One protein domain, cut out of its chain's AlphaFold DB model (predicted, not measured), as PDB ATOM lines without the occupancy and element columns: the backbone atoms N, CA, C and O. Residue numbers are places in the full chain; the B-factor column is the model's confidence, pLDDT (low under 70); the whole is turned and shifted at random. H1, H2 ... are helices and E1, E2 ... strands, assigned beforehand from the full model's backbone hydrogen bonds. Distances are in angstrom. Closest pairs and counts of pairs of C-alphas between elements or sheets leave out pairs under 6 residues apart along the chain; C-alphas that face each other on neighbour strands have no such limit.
ATOM      1  N   ALA A 138     180.577 298.802 199.371       67.69
ATOM      2  CA  ALA A 138     180.555 300.083 200.061       67.69
ATOM      3  C   ALA A 138     180.872 299.813 201.537       67.69
ATOM      4  O   ALA A 138     180.348 298.852 202.106       67.69
ATOM      5  N   ARG A 139     181.767 300.596 202.138       74.88
ATOM      6  CA  ARG A 139     182.084 300.453 203.559       74.88
ATOM      7  C   ARG A 139     180.893 300.903 204.389       74.88
ATOM      8  O   ARG A 139     180.284 301.935 204.110       74.88
ATOM      9  N   ASP A 140     180.567 300.126 205.408       84.62
ATOM     10  CA  ASP A 140     179.628 300.529 206.436       84.62
ATOM     11  C   ASP A 140     180.349 301.366 207.491       84.62
ATOM     12  O   ASP A 140     180.798 300.863 208.520       84.62
ATOM     13  N   TYR A 141     180.439 302.670 207.249       88.56
ATOM     14  CA  TYR A 141     180.966 303.603 208.242       88.56
ATOM     15  C   TYR A 141     179.978 303.902 209.381       88.56
ATOM     16  O   TYR A 141     180.344 304.619 210.315       88.56
ATOM     17  N   SER A 142     178.762 303.332 209.369       88.69
ATOM     18  CA  SER A 142     177.888 303.371 210.550       88.69
ATOM     19  C   SER A 142     178.409 302.465 211.668       88.69
ATOM     20  O   SER A 142     178.220 302.772 212.844       88.69
ATOM     21  N   SER A 143     179.161 301.416 211.320       90.25
ATOM     22  CA  SER A 143     179.877 300.597 212.292       90.25
ATOM     23  C   SER A 143     180.929 301.425 213.044       90.25
ATOM     24  O   SER A 143     181.700 302.198 212.455       90.25
ATOM     25  N   VAL A 144     180.945 301.285 214.374       93.81
ATOM     26  CA  VAL A 144     181.827 302.057 215.267       93.81
ATOM     27  C   VAL A 144     183.288 301.715 214.990       93.81
ATOM     28  O   VAL A 144     184.076 302.606 214.681       93.81
ATOM     29  N   CYS A 145     183.610 300.420 215.002       95.06
ATOM     30  CA  CYS A 145     184.963 299.912 214.821       95.06
ATOM     31  C   CYS A 145     185.163 299.202 213.473       95.06
ATOM     32  O   CYS A 145     184.204 298.664 212.909       95.06
ATOM     33  N   PRO A 146     186.409 299.162 212.969       92.50
ATOM     34  CA  PRO A 146     186.782 298.333 211.828       92.50
ATOM     35  C   PRO A 146     186.533 296.835 212.071       92.50
ATOM     36  O   PRO A 146     186.427 296.372 213.209       92.50
ATOM     37  N   GLU A 147     186.509 296.040 211.002       87.25
ATOM     38  CA  GLU A 147     186.490 294.581 211.083       87.25
ATOM     39  C   GLU A 147     187.638 294.062 211.950       87.25
ATOM     40  O   GLU A 147     188.779 294.512 211.847       87.25
ATOM     41  N   TYR A 148     187.325 293.066 212.781       84.25
ATOM     42  CA  TYR A 148     188.256 292.442 213.726       84.25
ATOM     43  C   TYR A 148     188.772 293.369 214.842       84.25
ATOM     44  O   TYR A 148     189.728 293.014 215.534       84.25
ATOM     45  N   TRP A 149     188.126 294.518 215.052       93.38
ATOM     46  CA  TRP A 149     188.305 295.373 216.223       93.38
ATOM     47  C   TRP A 149     187.033 295.334 217.072       93.38
ATOM     48  O   TRP A 149     185.921 295.332 216.545       93.38
ATOM     49  N   HIS A 150     187.194 295.262 218.388       93.81
ATOM     50  CA  HIS A 150     186.095 295.252 219.345       93.81
ATOM     51  C   HIS A 150     185.848 296.662 219.881       93.81
ATOM     52  O   HIS A 150     186.806 297.361 220.194       93.81
ATOM     53  N   ASP A 151     184.586 297.071 219.984       93.94
ATOM     54  CA  ASP A 151     184.208 298.314 220.661       93.94
ATOM     55  C   ASP A 151     184.146 298.061 222.172       93.94
ATOM     56  O   ASP A 151     183.276 297.332 222.643       93.94
ATOM     57  N   GLU A 152     185.080 298.646 222.918       92.38
ATOM     58  CA  GLU A 152     185.133 298.599 224.387       92.38
ATOM     59  C   GLU A 152     184.188 299.639 225.030       92.38
ATOM     60  O   GLU A 152     184.113 299.743 226.256       92.38
ATOM     61  N   GLY A 153     183.453 300.410 224.218       89.75
ATOM     62  CA  GLY A 153     182.592 301.510 224.644       89.75
ATOM     63  C   GLY A 153     183.192 302.875 224.312       89.75
ATOM     64  O   GLY A 153     184.394 303.015 224.091       89.75
ATOM     65  N   ASP A 154     182.336 303.901 224.251       90.31
ATOM     66  CA  ASP A 154     182.719 305.281 223.914       90.31
ATOM     67  C   ASP A 154     183.555 305.388 222.623       90.31
ATOM     68  O   ASP A 154     184.471 306.198 222.515       90.31
ATOM     69  N   SER A 155     183.244 304.555 221.620       90.94
ATOM     70  CA  SER A 155     183.988 304.482 220.352       90.94
ATOM     71  C   SER A 155     185.480 304.164 220.517       90.94
ATOM     72  O   SER A 155     186.299 304.552 219.678       90.94
ATOM     73  N   ILE A 156     185.855 303.472 221.594       95.81
ATOM     74  CA  ILE A 156     187.213 302.978 221.807       95.81
ATOM     75  C   ILE A 156     187.309 301.588 221.194       95.81
ATOM     76  O   ILE A 156     186.823 300.597 221.731       95.81
ATOM     77  N   CYS A 157     187.990 301.520 220.060       97.25
ATOM     78  CA  CYS A 157     188.202 300.292 219.326       97.25
ATOM     79  C   CYS A 157     189.499 299.624 219.772       97.25
ATOM     80  O   CYS A 157     190.571 300.227 219.703       97.25
ATOM     81  N   HIS A 158     189.407 298.362 220.173       96.62
ATOM     82  CA  HIS A 158     190.532 297.514 220.529       96.62
ATOM     83  C   HIS A 158     190.752 296.453 219.447       96.62
ATOM     84  O   HIS A 158     189.887 295.624 219.157       96.62
ATOM     85  N   ALA A 159     191.920 296.491 218.818       91.69
ATOM     86  CA  ALA A 159     192.299 295.571 217.766       91.69
ATOM     87  C   ALA A 159     192.477 294.146 218.303       91.69
ATOM     88  O   ALA A 159     193.031 293.941 219.381       91.69
ATOM     89  N   ASN A 160     192.094 293.133 217.524       85.19
ATOM     90  CA  ASN A 160     192.414 291.755 217.882       85.19
ATOM     91  C   ASN A 160     193.939 291.506 217.753       85.19
ATOM     92  O   ASN A 160     194.452 291.540 216.630       85.19
ATOM     93  N   PRO A 161     194.667 291.192 218.846       81.69
ATOM     94  CA  PRO A 161     196.132 291.047 218.849       81.69
ATOM     95  C   PRO A 161     196.655 289.899 217.991       81.69
ATOM     96  O   PRO A 161     197.813 289.913 217.586       81.69
ATOM     97  N   ASN A 162     195.817 288.906 217.696       74.56
ATOM     98  CA  ASN A 162     196.208 287.774 216.860       74.56
ATOM     99  C   ASN A 162     196.029 288.057 215.361       74.56
ATOM    100  O   ASN A 162     196.425 287.235 214.537       74.56
ATOM    101  N   ILE A 163     195.397 289.180 215.005       71.44
ATOM    102  CA  ILE A 163     195.019 289.515 213.626       71.44
ATOM    103  C   ILE A 163     195.665 290.832 213.197       71.44
ATOM    104  O   ILE A 163     196.240 290.922 212.110       71.44
ATOM    105  N   TYR A 164     195.579 291.865 214.034       79.69
ATOM    106  CA  TYR A 164     196.046 293.194 213.683       79.69
ATOM    107  C   TYR A 164     197.566 293.316 213.803       79.69
ATOM    108  O   TYR A 164     198.151 293.092 214.857       79.69
ATOM    109  N   THR A 165     198.205 293.703 212.699       77.31
ATOM    110  CA  THR A 165     199.663 293.905 212.587       77.31
ATOM    111  C   THR A 165     200.003 295.265 211.965       77.31
ATOM    112  O   THR A 165     201.097 295.470 211.435       77.31
ATOM    113  N   GLY A 166     199.038 296.190 211.981       70.38
ATOM    114  CA  GLY A 166     199.179 297.514 211.387       70.38
ATOM    115  C   GLY A 166     199.999 298.488 212.248       70.38
ATOM    116  O   GLY A 166     200.441 298.150 213.343       70.38
ATOM    117  N   PRO A 167     200.245 299.704 211.733       78.50
ATOM    118  CA  PRO A 167     201.170 300.669 212.323       78.50
ATOM    119  C   PRO A 167     200.574 301.469 213.489       78.50
ATOM    120  O   PRO A 167     201.312 302.211 214.137       78.50
ATOM    121  N   CYS A 168     199.264 301.374 213.732       87.25
ATOM    122  CA  CYS A 168     198.599 302.119 214.793       87.25
ATOM    123  C   CYS A 168     198.611 301.351 216.121       87.25
ATOM    124  O   CYS A 168     198.814 300.135 216.139       87.25
ATOM    125  N   PRO A 169     198.400 302.041 217.254       94.12
ATOM    126  CA  PRO A 169     198.240 301.380 218.541       94.12
ATOM    127  C   PRO A 169     197.066 300.393 218.540       94.12
ATOM    128  O   PRO A 169     196.095 300.562 217.806       94.12
ATOM    129  N   MET A 170     197.134 299.398 219.429       94.12
ATOM    130  CA  MET A 170     196.071 298.399 219.613       94.12
ATOM    131  C   MET A 170     194.737 299.009 220.054       94.12
ATOM    132  O   MET A 170     193.702 298.387 219.860       94.12
ATOM    133  N   TYR A 171     194.758 300.211 220.631       96.00
ATOM    134  CA  TYR A 171     193.574 300.958 221.035       96.00
ATOM    135  C   TYR A 171     193.471 302.237 220.211       96.00
ATOM    136  O   TYR A 171     194.440 302.993 220.113       96.00
ATOM    137  N   ALA A 172     192.290 302.504 219.668       95.88
ATOM    138  CA  ALA A 172     191.992 303.725 218.938       95.88
ATOM    139  C   ALA A 172     190.694 304.338 219.457       95.88
ATOM    140  O   ALA A 172     189.655 303.687 219.455       95.88
ATOM    141  N   ASN A 173     190.751 305.598 219.886       95.69
ATOM    142  CA  ASN A 173     189.550 306.362 220.194       95.69
ATOM    143  C   ASN A 173     189.042 307.011 218.902       95.69
ATOM    144  O   ASN A 173     189.686 307.917 218.373       95.69
ATOM    145  N   LEU A 174     187.906 306.525 218.406       95.19
ATOM    146  CA  LEU A 174     187.256 306.997 217.182       95.19
ATOM    147  C   LEU A 174     186.041 307.891 217.480       95.19
ATOM    148  O   LEU A 174     185.176 308.082 216.623       95.19
ATOM    149  N   THR A 175     185.953 308.444 218.694       94.88
ATOM    150  CA  THR A 175     184.864 309.346 219.086       94.88
ATOM    151  C   THR A 175     184.809 310.545 218.149       94.88
ATOM    152  O   THR A 175     185.796 311.258 217.970       94.88
ATOM    153  N   GLY A 176     183.634 310.791 217.572       91.94
ATOM    154  CA  GLY A 176     183.405 311.931 216.684       91.94
ATOM    155  C   GLY A 176     184.023 311.795 215.292       91.94
ATOM    156  O   GLY A 176     183.980 312.762 214.537       91.94
ATOM    157  N   PHE A 177     184.576 310.630 214.931       95.12
ATOM    158  CA  PHE A 177     185.024 310.383 213.562       95.12
ATOM    159  C   PHE A 177     183.816 310.331 212.624       95.12
ATOM    160  O   PHE A 177     182.913 309.507 212.800       95.12
ATOM    161  N   ASP A 178     183.826 311.187 211.607       93.62
ATOM    162  CA  ASP A 178     182.921 311.099 210.468       93.62
ATOM    163  C   ASP A 178     183.429 310.076 209.432       93.62
ATOM    164  O   ASP A 178     184.455 309.416 209.618       93.62
ATOM    165  N   ASN A 179     182.686 309.906 208.337       88.62
ATOM    166  CA  ASN A 179     183.020 308.920 207.309       88.62
ATOM    167  C   ASN A 179     184.387 309.179 206.656       88.62
ATOM    168  O   ASN A 179     185.088 308.221 206.346       88.62
ATOM    169  N   GLU A 180     184.778 310.443 206.474       87.19
ATOM    170  CA  GLU A 180     186.063 310.809 205.868       87.19
ATOM    171  C   GLU A 180     187.225 310.476 206.815       87.19
ATOM    172  O   GLU A 180     188.228 309.890 206.407       87.19
ATOM    173  N   LEU A 181     187.071 310.765 208.110       92.81
ATOM    174  CA  LEU A 181     188.055 310.391 209.123       92.81
ATOM    175  C   LEU A 181     188.159 308.872 209.296       92.81
ATOM    176  O   LEU A 181     189.266 308.360 209.476       92.81
ATOM    177  N   LYS A 182     187.041 308.140 209.210       92.31
ATOM    178  CA  LYS A 182     187.043 306.668 209.211       92.31
ATOM    179  C   LYS A 182     187.742 306.112 207.973       92.31
ATOM    180  O   LYS A 182     188.602 305.247 208.109       92.31
ATOM    181  N   GLU A 183     187.470 306.654 206.791       82.06
ATOM    182  CA  GLU A 183     188.182 306.280 205.565       82.06
ATOM    183  C   GLU A 183     189.691 306.536 205.688       82.06
ATOM    184  O   GLU A 183     190.509 305.659 205.405       82.06
ATOM    185  N   ASN A 184     190.085 307.704 206.196       81.44
ATOM    186  CA  ASN A 184     191.491 308.014 206.419       81.44
ATOM    187  C   ASN A 184     192.128 307.076 207.458       81.44
ATOM    188  O   ASN A 184     193.259 306.629 207.281       81.44
ATOM    189  N   PHE A 185     191.407 306.711 208.518       89.06
ATOM    190  CA  PHE A 185     191.872 305.717 209.486       89.06
ATOM    191  C   PHE A 185     192.024 304.325 208.854       89.06
ATOM    192  O   PHE A 185     192.996 303.628 209.154       89.06
ATOM    193  N   GLU A 186     191.136 303.937 207.931       84.81
ATOM    194  CA  GLU A 186     191.234 302.690 207.158       84.81
ATOM    195  C   GLU A 186     192.577 302.611 206.423       84.81
ATOM    196  O   GLU A 186     193.273 301.588 206.448       84.81
ATOM    197  N   ILE A 187     192.963 303.743 205.831       67.88
ATOM    198  CA  ILE A 187     194.190 303.918 205.061       67.88
ATOM    199  C   ILE A 187     195.419 303.988 205.973       67.88
ATOM    200  O   ILE A 187     196.405 303.303 205.709       67.88
ATOM    201  N   VAL A 188     195.392 304.807 207.029       75.94
ATOM    202  CA  VAL A 188     196.552 305.068 207.899       75.94
ATOM    203  C   VAL A 188     196.858 303.876 208.797       75.94
ATOM    204  O   VAL A 188     198.017 303.483 208.926       75.94
ATOM    205  N   CYS A 189     195.829 303.282 209.401       79.38
ATOM    206  CA  CYS A 189     195.986 302.201 210.368       79.38
ATOM    207  C   CYS A 189     195.938 300.812 209.747       79.38
ATOM    208  O   CYS A 189     196.105 299.826 210.456       79.38
ATOM    209  N   PHE A 190     195.767 300.716 208.435       73.56
ATOM    210  CA  PHE A 190     195.653 299.460 207.706       73.56
ATOM    211  C   PHE A 190     194.576 298.520 208.256       73.56
ATOM    212  O   PHE A 190     194.794 297.319 208.438       73.56
ATOM    213  N   VAL A 191     193.393 299.074 208.469       82.00
ATOM    214  CA  VAL A 191     192.199 298.327 208.871       82.00
ATOM    215  C   VAL A 191     191.190 298.319 207.723       82.00
ATOM    216  O   VAL A 191     191.514 298.766 206.627       82.00
ATOM    217  N   ALA A 192     190.003 297.764 207.937       80.69
ATOM    218  CA  ALA A 192     188.912 297.763 206.968       80.69
ATOM    219  C   ALA A 192     187.592 297.903 207.719       80.69
ATOM    220  O   ALA A 192     187.393 297.168 208.679       80.69
ATOM    221  N   TRP A 193     186.689 298.797 207.312       88.38
ATOM    222  CA  TRP A 193     185.325 298.767 207.851       88.38
ATOM    223  C   TRP A 193     184.518 297.607 207.262       88.38
ATOM    224  O   TRP A 193     184.793 297.182 206.128       88.38
ATOM    225  N   PRO A 194     183.521 297.088 208.002       84.62
ATOM    226  CA  PRO A 194     182.656 296.041 207.488       84.62
ATOM    227  C   PRO A 194     181.952 296.497 206.215       84.62
ATOM    228  O   PRO A 194     181.761 297.684 205.957       84.62
ATOM    229  N   CYS A 195     181.573 295.537 205.387       73.56
ATOM    230  CA  CYS A 195     180.772 295.824 204.211       73.56
ATOM    231  C   CYS A 195     179.371 296.313 204.599       73.56
ATOM    232  O   CYS A 195     178.663 295.628 205.337       73.56
ATOM    233  N   ALA A 196     178.927 297.425 204.008       71.38
ATOM    234  CA  ALA A 196     177.521 297.801 203.987       71.38
ATOM    235  C   ALA A 196     176.737 296.677 203.316       71.38
ATOM    236  O   ALA A 196     177.010 296.283 202.175       71.38
ATOM    237  N   SER A 197     175.782 296.110 204.049       59.56
ATOM    238  CA  SER A 197     174.901 295.096 203.495       59.56
ATOM    239  C   SER A 197     174.064 295.733 202.388       59.56
ATOM    240  O   SER A 197     173.175 296.531 202.662       59.56
TER     241      SER A 197
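This is residues 138 to 197 of the 220 residues of an uncharacterized protein of Vitrella brassicaformis (strain CCMP3155) (UniProt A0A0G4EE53). With little regular structure, this is a small, rounded body of loops holding a three-stranded meander, E1, E2 and E3, each strand the antiparallel neighbour of the one before, and one helix, H1, set off from that sheet. The printed part has 60 residues, 20 of them in named elements, in chain order E1, E2, E3, H1; the class is mixed. It is compact, with a radius of gyration of the C-alphas of 10.4 A and spans of 26 by 21 by 20 A.

Start at E1, residues 149 to 151, a hairpin with E2, residues 156 to 159, antiparallel at 153 degrees; N 150 and O 158, 2.8 A apart, are within hydrogen-bond range. E2 and E3, residues 171 to 173, form the next antiparallel hairpin, at 153 degrees, with N 157 and O 172 within range at 2.8 A. H1, residues 179 to 188, is not on the sheet and is apart from E1 and E2; its O i to N i+4 pairs are all within range.

Find C-alpha 149 at (188.305, 295.373, 216.223), where E1 begins its 6.7 A. E2 runs 9.9 A, E3 6.8 A, and H1 14.1 A to C-alpha 188 at (196.552, 305.068, 207.899).

The C-alphas farthest apart, Pro 169 and Ser 197, stand 28.5 A apart. The printed part has no cut; the link from E2 to E3 is long, 11 residues. Residues 138, 187 and 197 have pLDDT under 70.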